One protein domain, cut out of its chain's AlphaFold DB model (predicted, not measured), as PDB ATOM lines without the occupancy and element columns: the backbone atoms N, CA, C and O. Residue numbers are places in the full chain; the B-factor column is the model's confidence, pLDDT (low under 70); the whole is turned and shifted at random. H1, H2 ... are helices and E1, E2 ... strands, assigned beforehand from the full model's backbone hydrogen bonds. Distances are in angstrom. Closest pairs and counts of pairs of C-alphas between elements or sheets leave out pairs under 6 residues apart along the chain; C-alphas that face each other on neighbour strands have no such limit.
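What this domain is: This is residues 100 to 183 of the 195 residues of the protein "GH26 domain-containing protein" of Selenomonas sp. oral taxon 149 str. 67H29BP (UniProt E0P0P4). A small sheet of three parallel strands has the one long helix, H4, laid over one of its faces along the strands, and no helix on the other face. Three short helices lie round this core: H1 past the sheet's E1 edge, H2 directly after E2, and H3 far from the sheet on the loop between H2 and H4. The 84 printed residues hold four named helices and three named strands in the order E1 H1 E2 H2 H3 H4 E3, with 42 residues in named elements; the class is mixed, helices and strands. The sheet's order is E1 E2 E3. The whole is compact, with a radius of gyration of the C-alphas of 13.1 A and spans of 38 by 29 by 23 A.

Where its parts are: E1, residues 100 to 102, begins at C-alpha 100 (96.212, 241.503, 42.934). After residues 103 to 118, which hold no named element, comes H1, residues 119 to 124. E2, residues 130 to 134, is 13.1 A long, and H2, residues 135 to 138, follows at once. H3 is residues 147 to 151. H4, residues 156 to 169, begins at C-alpha 156 (82.801, 230.553, 28.197) and is 19.8 A long. E3, residues 173 to 177, is 13.4 A long and ends at C-alpha 177 (84.711, 243.088, 37.732).

How they stand to each other: E1 and E2 are parallel at 23 degrees, with N 101 and O 130 within hydrogen-bond range at 3.0 A. E2 and E3 are parallel at 28 degrees, with N 131 and O 173 at 2.8 A and N 177 and O 133 at 2.8 A. E2 is the inner strand. H4 is on the sheet at a height of 10.5 A, over E2 and E3, in two layers, helix over sheet. On the local plane it stands at 5 degrees to E2, along the strands. Its closest C-alphas to E3 are those of Ser 168 and Leu 174, 6.9 A apart. H4 touches H2 with residues 156 to 160 alone; the C-alphas of Leu 138 and Ala 157 are closest, at 4.9 A. H1 and H3 touch no helix, and neither is on the sheet. Two strand-helix-strand units, parallel neighbour strands with helices between, are E1, H1, E2, whose crossover is right-handed, and E2, H2 H3 H4, E3. In H1, H3 and H4 every O i to N i+4 pair is within hydrogen-bond range; H2 is too short for one.

The domain as a whole: The C-alphas farthest apart are those of Gly 125 and Leu 183, at 41.2 A. The printed part has no cut. The link from E1 to H1, 16 residues, is long; the link from H2 to H3, 8 residues, is short. The mean pLDDT of the printed part is 92.9, and no printed residue is under 70.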
ATOM      1  N   GLY A 100      97.223 241.992  43.862       97.88
ATOM      2  CA  GLY A 100      96.212 241.503  42.934       97.88
ATOM      3  C   GLY A 100      96.584 241.782  41.485       97.88
ATOM      4  O   GLY A 100      97.206 242.805  41.194       97.88
ATOM      5  N   HIS A 101      96.178 240.885  40.588       97.94
ATOM      6  CA  HIS A 101      96.426 241.012  39.156       97.94
ATOM      7  C   HIS A 101      95.200 240.549  38.352       97.94
ATOM      8  O   HIS A 101      94.619 239.495  38.626       97.94
ATOM      9  N   GLN A 102      94.767 241.377  37.394       97.25
ATOM     10  CA  GLN A 102      93.624 241.071  36.533       97.25
ATOM     11  C   GLN A 102      94.028 240.026  35.500       97.25
ATOM     12  O   GLN A 102      95.098 240.129  34.906       97.25
ATOM     13  N   ASN A 103      93.168 239.030  35.303       95.94
ATOM     14  CA  ASN A 103      93.353 237.919  34.371       95.94
ATOM     15  C   ASN A 103      94.623 237.097  34.624       95.94
ATOM     16  O   ASN A 103      95.095 236.384  33.740       95.94
ATOM     17  N   ASP A 104      95.144 237.134  35.854       97.00
ATOM     18  CA  ASP A 104      96.436 236.543  36.204       97.00
ATOM     19  C   ASP A 104      96.544 235.057  35.858       97.00
ATOM     20  O   ASP A 104      97.618 234.588  35.510       97.00
ATOM     21  N   ALA A 105      95.436 234.323  35.945       94.69
ATOM     22  CA  ALA A 105      95.402 232.883  35.728       94.69
ATOM     23  C   ALA A 105      95.127 232.463  34.271       94.69
ATOM     24  O   ALA A 105      95.069 231.257  34.018       94.69
ATOM     25  N   HIS A 106      94.877 233.402  33.346       90.62
ATOM     26  CA  HIS A 106      94.429 233.049  31.991       90.62
ATOM     27  C   HIS A 106      94.794 234.025  30.858       90.62
ATOM     28  O   HIS A 106      94.640 233.646  29.696       90.62
ATOM     29  N   HIS A 107      95.299 235.232  31.134       90.12
ATOM     30  CA  HIS A 107      95.936 236.101  30.132       90.12
ATOM     31  C   HIS A 107      97.426 236.205  30.425       90.12
ATOM     32  O   HIS A 107      97.837 236.574  31.522       90.12
ATOM     33  N   LYS A 108      98.236 235.873  29.423       86.50
ATOM     34  CA  LYS A 108      99.677 235.714  29.572       86.50
ATOM     35  C   LYS A 108     100.411 236.291  28.375       86.50
ATOM     36  O   LYS A 108      99.963 236.116  27.243       86.50
ATOM     37  N   PHE A 109     101.546 236.940  28.626       84.31
ATOM     38  CA  PHE A 109     102.387 237.502  27.574       84.31
ATOM     39  C   PHE A 109     103.730 236.777  27.414       84.31
ATOM     40  O   PHE A 109     104.154 236.526  26.289       84.31
ATOM     41  N   PHE A 110     104.413 236.420  28.505       76.44
ATOM     42  CA  PHE A 110     105.746 235.809  28.431       76.44
ATOM     43  C   PHE A 110     105.675 234.290  28.533       76.44
ATOM     44  O   PHE A 110     104.789 233.766  29.187       76.44
ATOM     45  N   ARG A 111     106.644 233.565  27.953       80.44
ATOM     46  CA  ARG A 111     106.804 232.102  28.124       80.44
ATOM     47  C   ARG A 111     105.533 231.290  27.819       80.44
ATOM     48  O   ARG A 111     105.266 230.305  28.498       80.44
ATOM     49  N   ILE A 112     104.771 231.684  26.802       80.25
ATOM     50  CA  ILE A 112     103.468 231.078  26.464       80.25
ATOM     51  C   ILE A 112     103.570 229.547  26.308       80.25
ATOM     52  O   ILE A 112     102.717 228.829  26.819       80.25
ATOM     53  N   ASP A 113     104.653 229.046  25.705       81.62
ATOM     54  CA  ASP A 113     104.835 227.608  25.438       81.62
ATOM     55  C   ASP A 113     105.579 226.831  26.543       81.62
ATOM     56  O   ASP A 113     105.645 225.604  26.503       81.62
ATOM     57  N   SER A 114     106.203 227.520  27.507       79.94
ATOM     58  CA  SER A 114     107.142 226.900  28.468       79.94
ATOM     59  C   SER A 114     106.953 227.321  29.927       79.94
ATOM     60  O   SER A 114     107.688 226.862  30.807       79.94
ATOM     61  N   GLY A 115     106.025 228.236  30.179       83.75
ATOM     62  CA  GLY A 115     105.676 228.763  31.488       83.75
ATOM     63  C   GLY A 115     104.454 228.082  32.094       83.75
ATOM     64  O   GLY A 115     103.960 227.060  31.622       83.75
ATOM     65  N   THR A 116     103.974 228.669  33.178       90.44
ATOM     66  CA  THR A 116     102.696 228.335  33.808       90.44
ATOM     67  C   THR A 116     101.553 229.116  33.153       90.44
ATOM     68  O   THR A 116     101.729 229.798  32.148       90.44
ATOM     69  N   ASN A 117     100.361 229.058  33.741       91.31
ATOM     70  CA  ASN A 117      99.193 229.816  33.300       91.31
ATOM     71  C   ASN A 117      99.230 231.319  33.662       91.31
ATOM     72  O   ASN A 117      98.269 232.020  33.367       91.31
ATOM     73  N   SER A 118     100.299 231.815  34.301       94.31
ATOM     74  CA  SER A 118     100.391 233.185  34.826       94.31
ATOM     75  C   SER A 118     101.780 233.791  34.618       94.31
ATOM     76  O   SER A 118     102.802 233.122  34.780       94.31
ATOM     77  N   ASP A 119     101.843 235.079  34.274       91.69
ATOM     78  CA  ASP A 119     103.106 235.831  34.297       91.69
ATOM     79  C   ASP A 119     103.605 236.044  35.736       91.69
ATOM     80  O   ASP A 119     104.793 235.866  36.012       91.69
ATOM     81  N   THR A 120     102.706 236.326  36.685       92.94
ATOM     82  CA  THR A 120     103.050 236.454  38.111       92.94
ATOM     83  C   THR A 120     103.670 235.171  38.646       92.94
ATOM     84  O   THR A 120     104.705 235.217  39.313       92.94
ATOM     85  N   LYS A 121     103.083 234.016  38.329       91.62
ATOM     86  CA  LYS A 121     103.568 232.713  38.801       91.62
ATOM     87  C   LYS A 121     104.908 232.327  38.204       91.62
ATOM     88  O   LYS A 121     105.755 231.813  38.930       91.62
ATOM     89  N   ASP A 122     105.154 232.649  36.942       87.88
ATOM     90  CA  ASP A 122     106.464 232.409  36.330       87.88
ATOM     91  C   ASP A 122     107.581 233.242  36.962       87.88
ATOM     92  O   ASP A 122     108.729 232.796  37.023       87.88
ATOM     93  N   MET A 123     107.248 234.440  37.445       85.50
ATOM     94  CA  MET A 123     108.207 235.358  38.059       85.50
ATOM     95  C   MET A 123     108.373 235.134  39.562       85.50
ATOM     96  O   MET A 123     109.474 235.261  40.092       85.50
ATOM     97  N   THR A 124     107.287 234.812  40.261       87.44
ATOM     98  CA  THR A 124     107.227 234.801  41.730       87.44
ATOM     99  C   THR A 124     107.002 233.409  42.324       87.44
ATOM    100  O   THR A 124     107.095 233.230  43.539       87.44
ATOM    101  N   GLY A 125     106.756 232.400  41.488       88.81
ATOM    102  CA  GLY A 125     106.488 231.026  41.908       88.81
ATOM    103  C   GLY A 125     105.064 230.778  42.418       88.81
ATOM    104  O   GLY A 125     104.770 229.649  42.804       88.81
ATOM    105  N   ALA A 126     104.185 231.787  42.428       92.81
ATOM    106  CA  ALA A 126     102.782 231.661  42.821       92.81
ATOM    107  C   ALA A 126     101.878 232.610  42.016       92.81
ATOM    108  O   ALA A 126     102.344 233.628  41.508       92.81
ATOM    109  N   LEU A 127     100.584 232.295  41.927       95.88
ATOM    110  CA  LEU A 127      99.589 233.257  41.443       95.88
ATOM    111  C   LEU A 127      99.561 234.507  42.336       95.88
ATOM    112  O   LEU A 127      99.999 234.485  43.492       95.88
ATOM    113  N   ALA A 128      98.994 235.591  41.813       96.38
ATOM    114  CA  ALA A 128      98.638 236.742  42.623       96.38
ATOM    115  C   ALA A 128      97.710 236.324  43.777       96.38
ATOM    116  O   ALA A 128      96.845 235.458  43.632       96.38
ATOM    117  N   GLY A 129      97.860 236.972  44.937       96.38
ATOM    118  CA  GLY A 129      97.011 236.684  46.096       96.38
ATOM    119  C   GLY A 129      95.540 237.035  45.846       96.38
ATOM    120  O   GLY A 129      94.657 236.408  46.430       96.38
ATOM    121  N   ILE A 130      95.282 238.003  44.960       98.31
ATOM    122  CA  ILE A 130      93.965 238.263  44.375       98.31
ATOM    123  C   ILE A 130      94.038 238.041  42.860       98.31
ATOM    124  O   ILE A 130      94.741 238.768  42.158       98.31
ATOM    125  N   VAL A 131      93.268 237.081  42.355       98.62
ATOM    126  CA  VAL A 131      93.072 236.873  40.918       98.62
ATOM    127  C   VAL A 131      91.796 237.590  40.506       98.62
ATOM    128  O   VAL A 131      90.706 237.304  41.009       98.62
ATOM    129  N   GLY A 132      91.947 238.557  39.608       98.12
ATOM    130  CA  GLY A 132      90.824 239.272  39.031       98.12
ATOM    131  C   GLY A 132      90.276 238.583  37.781       98.12
ATOM    132  O   GLY A 132      91.035 238.033  36.980       98.12
ATOM    133  N   LEU A 133      88.955 238.615  37.649       97.88
ATOM    134  CA  LEU A 133      88.167 238.107  36.530       97.88
ATOM    135  C   LEU A 133      87.222 239.219  36.054       97.88
ATOM    136  O   LEU A 133      86.848 240.077  36.858       97.88
ATOM    137  N   ASP A 134      86.755 239.171  34.806       96.75
ATOM    138  CA  ASP A 134      85.699 240.067  34.319       96.75
ATOM    139  C   ASP A 134      84.473 239.324  33.771       96.75
ATOM    140  O   ASP A 134      84.572 238.247  33.188       96.75
ATOM    141  N   ALA A 135      83.287 239.925  33.894       94.38
ATOM    142  CA  ALA A 135      82.078 239.411  33.252       94.38
ATOM    143  C   ALA A 135      82.165 239.365  31.713       94.38
ATOM    144  O   ALA A 135      81.448 238.574  31.105       94.38
ATOM    145  N   LEU A 136      83.046 240.136  31.065       93.94
ATOM    146  CA  LEU A 136      83.330 239.982  29.633       93.94
ATOM    147  C   LEU A 136      83.805 238.565  29.284       93.94
ATOM    148  O   LEU A 136      83.439 238.048  28.221       93.94
ATOM    149  N   SER A 137      84.518 237.896  30.197       93.88
ATOM    150  CA  SER A 137      84.936 236.502  30.029       93.88
ATOM    151  C   SER A 137      83.755 235.538  29.910       93.88
ATOM    152  O   SER A 137      83.863 234.535  29.216       93.88
ATOM    153  N   LEU A 138      82.590 235.857  30.484       92.06
ATOM    154  CA  LEU A 138      81.377 235.039  30.333       92.06
ATOM    155  C   LEU A 138      80.795 235.093  28.915       92.06
ATOM    156  O   LEU A 138      80.022 234.220  28.532       92.06
ATOM    157  N   THR A 139      81.156 236.117  28.139       86.38
ATOM    158  CA  THR A 139      80.567 236.389  26.818       86.38
ATOM    159  C   THR A 139      81.491 236.115  25.647       86.38
ATOM    160  O   THR A 139      81.053 236.166  24.502       86.38
ATOM    161  N   GLY A 140      82.751 235.778  25.922       87.12
ATOM    162  CA  GLY A 140      83.750 235.546  24.884       87.12
ATOM    163  C   GLY A 140      84.450 236.805  24.371       87.12
ATOM    164  O   GLY A 140      85.229 236.697  23.435       87.12
ATOM    165  N   GLU A 141      84.198 237.971  24.973       87.69
ATOM    166  CA  GLU A 141      84.868 239.236  24.621       87.69
ATOM    167  C   GLU A 141      86.259 239.366  25.276       87.69
ATOM    168  O   GLU A 141      87.098 240.132  24.814       87.69
ATOM    169  N   GLU A 142      86.517 238.614  26.352       88.38
ATOM    170  CA  GLU A 142      87.823 238.561  27.038       88.38
ATOM    171  C   GLU A 142      88.434 237.151  27.035       88.38
ATOM    172  O   GLU A 142      89.650 236.991  26.921       88.38
ATOM    173  N   LEU A 143      87.595 236.116  27.139       91.31
ATOM    174  CA  LEU A 143      88.018 234.724  27.238       91.31
ATOM    175  C   LEU A 143      87.526 233.925  26.038       91.31
ATOM    176  O   LEU A 143      86.341 233.628  25.907       91.31
ATOM    177  N   GLU A 144      88.458 233.518  25.186       91.31
ATOM    178  CA  GLU A 144      88.134 232.739  23.999       91.31
ATOM    179  C   GLU A 144      88.159 231.230  24.271       91.31
ATOM    180  O   GLU A 144      88.993 230.700  25.015       91.31
ATOM    181  N   LEU A 145      87.243 230.514  23.618       93.44
ATOM    182  CA  LEU A 145      87.255 229.056  23.552       93.44
ATOM    183  C   LEU A 145      88.079 228.595  22.352       93.44
ATOM    184  O   LEU A 145      87.899 229.102  21.239       93.44
ATOM    185  N   THR A 146      88.912 227.582  22.569       93.31
ATOM    186  CA  THR A 146      89.584 226.852  21.487       93.31
ATOM    187  C   THR A 146      88.573 226.055  20.661       93.31
ATOM    188  O   THR A 146      87.483 225.729  21.138       93.31
ATOM    189  N   ASP A 147      88.937 225.681  19.435       95.69
ATOM    190  CA  ASP A 147      88.069 224.861  18.577       95.69
ATOM    191  C   ASP A 147      87.702 223.524  19.232       95.69
ATOM    192  O   ASP A 147      86.562 223.075  19.132       95.69
ATOM    193  N   ALA A 148      88.641 222.916  19.964       96.56
ATOM    194  CA  ALA A 148      88.404 221.681  20.704       96.56
ATOM    195  C   ALA A 148      87.404 221.877  21.857       96.56
ATOM    196  O   ALA A 148      86.505 221.057  22.031       96.56
ATOM    197  N   GLU A 149      87.521 222.972  22.618       96.31
ATOM    198  CA  GLU A 149      86.568 223.314  23.684       96.31
ATOM    199  C   GLU A 149      85.163 223.554  23.113       96.31
ATOM    200  O   GLU A 149      84.188 223.014  23.637       96.31
ATOM    201  N   ARG A 150      85.055 224.279  21.990       94.75
ATOM    202  CA  ARG A 150      83.771 224.488  21.297       94.75
ATOM    203  C   ARG A 150      83.184 223.174  20.789       94.75
ATOM    204  O   ARG A 150      81.997 222.929  20.977       94.75
ATOM    205  N   ALA A 151      84.002 222.316  20.176       96.44
ATOM    206  CA  ALA A 151      83.574 221.005  19.687       96.44
ATOM    207  C   ALA A 151      83.120 220.071  20.822       96.44
ATOM    208  O   ALA A 151      82.237 219.241  20.616       96.44
ATOM    209  N   ALA A 152      83.681 220.236  22.023       96.69
ATOM    210  CA  ALA A 152      83.267 219.532  23.235       96.69
ATOM    211  C   ALA A 152      81.997 220.114  23.891       96.69
ATOM    212  O   ALA A 152      81.544 219.584  24.903       96.69
ATOM    213  N   GLY A 153      81.416 221.185  23.338       95.62
ATOM    214  CA  GLY A 153      80.217 221.831  23.875       95.62
ATOM    215  C   GLY A 153      80.461 222.708  25.105       95.62
ATOM    216  O   GLY A 153      79.505 223.042  25.796       95.62
ATOM    217  N   MET A 154      81.714 223.081  25.386       96.56
ATOM    218  CA  MET A 154      82.062 223.977  26.490       96.56
ATOM    219  C   MET A 154      81.561 225.399  26.211       96.56
ATOM    220  O   MET A 154      81.700 225.905  25.096       96.56
ATOM    221  N   SER A 155      81.023 226.068  27.228       96.06
ATOM    222  CA  SER A 155      80.712 227.499  27.196       96.06
ATOM    223  C   SER A 155      81.839 228.339  27.810       96.06
ATOM    224  O   SER A 155      82.688 227.839  28.551       96.06
ATOM    225  N   CYS A 156      81.851 229.649  27.541       94.94
ATOM    226  CA  CYS A 156      82.801 230.553  28.197       94.94
ATOM    227  C   CYS A 156      82.603 230.590  29.723       94.94
ATOM    228  O   CYS A 156      83.577 230.738  30.457       94.94
ATOM    229  N   ALA A 157      81.367 230.394  30.196       95.69
ATOM    230  CA  ALA A 157      81.068 230.278  31.620       95.69
ATOM    231  C   ALA A 157      81.737 229.041  32.239       95.69
ATOM    232  O   ALA A 157      82.414 229.184  33.252       95.69
ATOM    233  N   ASP A 158      81.644 227.875  31.589       96.94
ATOM    234  CA  ASP A 158      82.295 226.644  32.067       96.94
ATOM    235  C   ASP A 158      83.821 226.813  32.133       96.94
ATOM    236  O   ASP A 158      84.480 226.393  33.087       96.94
ATOM    237  N   LYS A 159      84.408 227.469  31.122       96.88
ATOM    238  CA  LYS A 159      85.850 227.737  31.099       96.88
ATOM    239  C   LYS A 159      86.268 228.709  32.204       96.88
ATOM    240  O   LYS A 159      87.280 228.461  32.860       96.88
ATOM    241  N   LEU A 160      85.510 229.787  32.416       97.12
ATOM    242  CA  LEU A 160      85.790 230.761  33.472       97.12
ATOM    243  C   LEU A 160      85.632 230.140  34.865       97.12
ATOM    244  O   LEU A 160      86.468 230.388  35.729       97.12
ATOM    245  N   GLU A 161      84.614 229.300  35.071       97.38
ATOM    246  CA  GLU A 161      84.433 228.534  36.307       97.38
ATOM    247  C   GLU A 161      85.650 227.650  36.583       97.38
ATOM    248  O   GLU A 161      86.192 227.687  37.687       97.38
ATOM    249  N   ARG A 162      86.133 226.908  35.577       97.50
ATOM    250  CA  ARG A 162      87.338 226.079  35.714       97.50
ATOM    251  C   ARG A 162      88.553 226.911  36.135       97.50
ATOM    252  O   ARG A 162      89.221 226.548  37.097       97.50
ATOM    253  N   ILE A 163      88.803 228.039  35.465       97.19
ATOM    254  CA  ILE A 163      89.916 228.950  35.793       97.19
ATOM    255  C   ILE A 163      89.790 229.473  37.230       97.19
ATOM    256  O   ILE A 163      90.759 229.466  37.990       97.19
ATOM    257  N   ALA A 164      88.591 229.913  37.617       97.94
ATOM    258  CA  ALA A 164      88.298 230.406  38.956       97.94
ATOM    259  C   ALA A 164      88.531 229.325  40.025       97.94
ATOM    260  O   ALA A 164      89.170 229.584  41.046       97.94
ATOM    261  N   ALA A 165      88.053 228.105  39.778       98.12
ATOM    262  CA  ALA A 165      88.214 226.976  40.683       98.12
ATOM    263  C   ALA A 165      89.691 226.588  40.845       98.12
ATOM    264  O   ALA A 165      90.155 226.398  41.968       98.12
ATOM    265  N   GLU A 166      90.449 226.515  39.750       97.88
ATOM    266  CA  GLU A 166      91.887 226.227  39.771       97.88
ATOM    267  C   GLU A 166      92.663 227.295  40.556       97.88
ATOM    268  O   GLU A 166      93.418 226.955  41.468       97.88
ATOM    269  N   ALA A 167      92.411 228.582  40.295       97.94
ATOM    270  CA  ALA A 167      93.037 229.679  41.034       97.94
ATOM    271  C   ALA A 167      92.695 229.643  42.536       97.94
ATOM    272  O   ALA A 167      93.578 229.794  43.383       97.94
ATOM    273  N   SER A 168      91.430 229.386  42.885       97.62
ATOM    274  CA  SER A 168      91.009 229.243  44.284       97.62
ATOM    275  C   SER A 168      91.652 228.028  44.962       97.62
ATOM    276  O   SER A 168      91.998 228.114  46.140       97.62
ATOM    277  N   ASN A 169      91.830 226.911  44.250       97.75
ATOM    278  CA  ASN A 169      92.488 225.707  44.771       97.75
ATOM    279  C   ASN A 169      93.986 225.929  45.032       97.75
ATOM    280  O   ASN A 169      94.551 225.305  45.929       97.75
ATOM    281  N   GLU A 170      94.620 226.845  44.298       96.44
ATOM    282  CA  GLU A 170      95.982 227.316  44.583       96.44
ATOM    283  C   GLU A 170      96.052 228.339  45.735       96.44
ATOM    284  O   GLU A 170      97.141 228.730  46.153       96.44
ATOM    285  N   GLY A 171      94.904 228.734  46.296       95.38
ATOM    286  CA  GLY A 171      94.805 229.628  47.448       95.38
ATOM    287  C   GLY A 171      94.612 231.105  47.103       95.38
ATOM    288  O   GLY A 171      94.701 231.942  48.002       95.38
ATOM    289  N   ALA A 172      94.341 231.442  45.837       97.69
ATOM    290  CA  ALA A 172      94.026 232.812  45.450       97.69
ATOM    291  C   ALA A 172      92.620 233.229  45.909       97.69
ATOM    292  O   ALA A 172      91.673 232.440  45.911       97.69
ATOM    293  N   ILE A 173      92.469 234.508  46.247       98.38
ATOM    294  CA  ILE A 173      91.166 235.144  46.446       98.38
ATOM    295  C   ILE A 173      90.665 235.631  45.089       98.38
ATOM    296  O   ILE A 173      91.401 236.270  44.343       98.38
ATOM    297  N   LEU A 174      89.402 235.366  44.776       98.50
ATOM    298  CA  LEU A 174      88.809 235.782  43.510       98.50
ATOM    299  C   LEU A 174      88.095 237.127  43.654       98.50
ATOM    300  O   LEU A 174      87.376 237.356  44.630       98.50
ATOM    301  N   THR A 175      88.245 237.996  42.657       98.38
ATOM    302  CA  THR A 175      87.417 239.197  42.489       98.38
ATOM    303  C   THR A 175      86.860 239.250  41.072       98.38
ATOM    304  O   THR A 175      87.552 238.888  40.127       98.38
ATOM    305  N   LEU A 176      85.614 239.699  40.923       97.81
ATOM    306  CA  LEU A 176      84.931 239.784  39.632       97.81
ATOM    307  C   LEU A 176      84.546 241.236  39.343       97.81
ATOM    308  O   LEU A 176      83.698 241.804  40.034       97.81
ATOM    309  N   SER A 177      85.164 241.833  38.328       97.50
ATOM    310  CA  SER A 177      84.711 243.088  37.732       97.50
ATOM    311  C   SER A 177      83.660 242.827  36.654       97.50
ATOM    312  O   SER A 177      83.441 241.695  36.220       97.50
ATOM    313  N   MET A 178      82.944 243.876  36.250       94.88
ATOM    314  CA  MET A 178      81.918 243.765  35.217       94.88
ATOM    315  C   MET A 178      81.976 244.960  34.270       94.88
ATOM    316  O   MET A 178      81.409 246.017  34.561       94.88
ATOM    317  N   HIS A 179      82.607 244.789  33.109       92.75
ATOM    318  CA  HIS A 179      82.505 245.755  32.015       92.75
ATOM    319  C   HIS A 179      81.218 245.516  31.215       92.75
ATOM    320  O   HIS A 179      81.214 244.957  30.121       92.75
ATOM    321  N   ILE A 180      80.090 245.943  31.787       84.69
ATOM    322  CA  ILE A 180      78.775 245.812  31.148       84.69
ATOM    323  C   ILE A 180      78.688 246.782  29.955       84.69
ATOM    324  O   ILE A 180      78.985 247.973  30.114       84.69
ATOM    325  N   PRO A 181      78.255 246.326  28.762       80.56
ATOM    326  CA  PRO A 181      78.073 247.212  27.621       80.56
ATOM    327  C   PRO A 181      76.980 248.251  27.894       80.56
ATOM    328  O   PRO A 181      76.051 248.045  28.674       80.56
ATOM    329  N   ASN A 182      77.046 249.385  27.197       84.38
ATOM    330  CA  ASN A 182      76.008 250.404  27.314       84.38
ATOM    331  C   ASN A 182      74.684 249.906  26.704       84.38
ATOM    332  O   ASN A 182      74.485 249.983  25.488       84.38
ATOM    333  N   LEU A 183      73.765 249.467  27.568       82.81
ATOM    334  CA  LEU A 183      72.464 248.906  27.191       82.81
ATOM    335  C   LEU A 183      71.594 249.874  26.368       82.81
ATOM    336  O   LEU A 183      70.799 249.434  25.545       82.81
TER     337      LEU A 183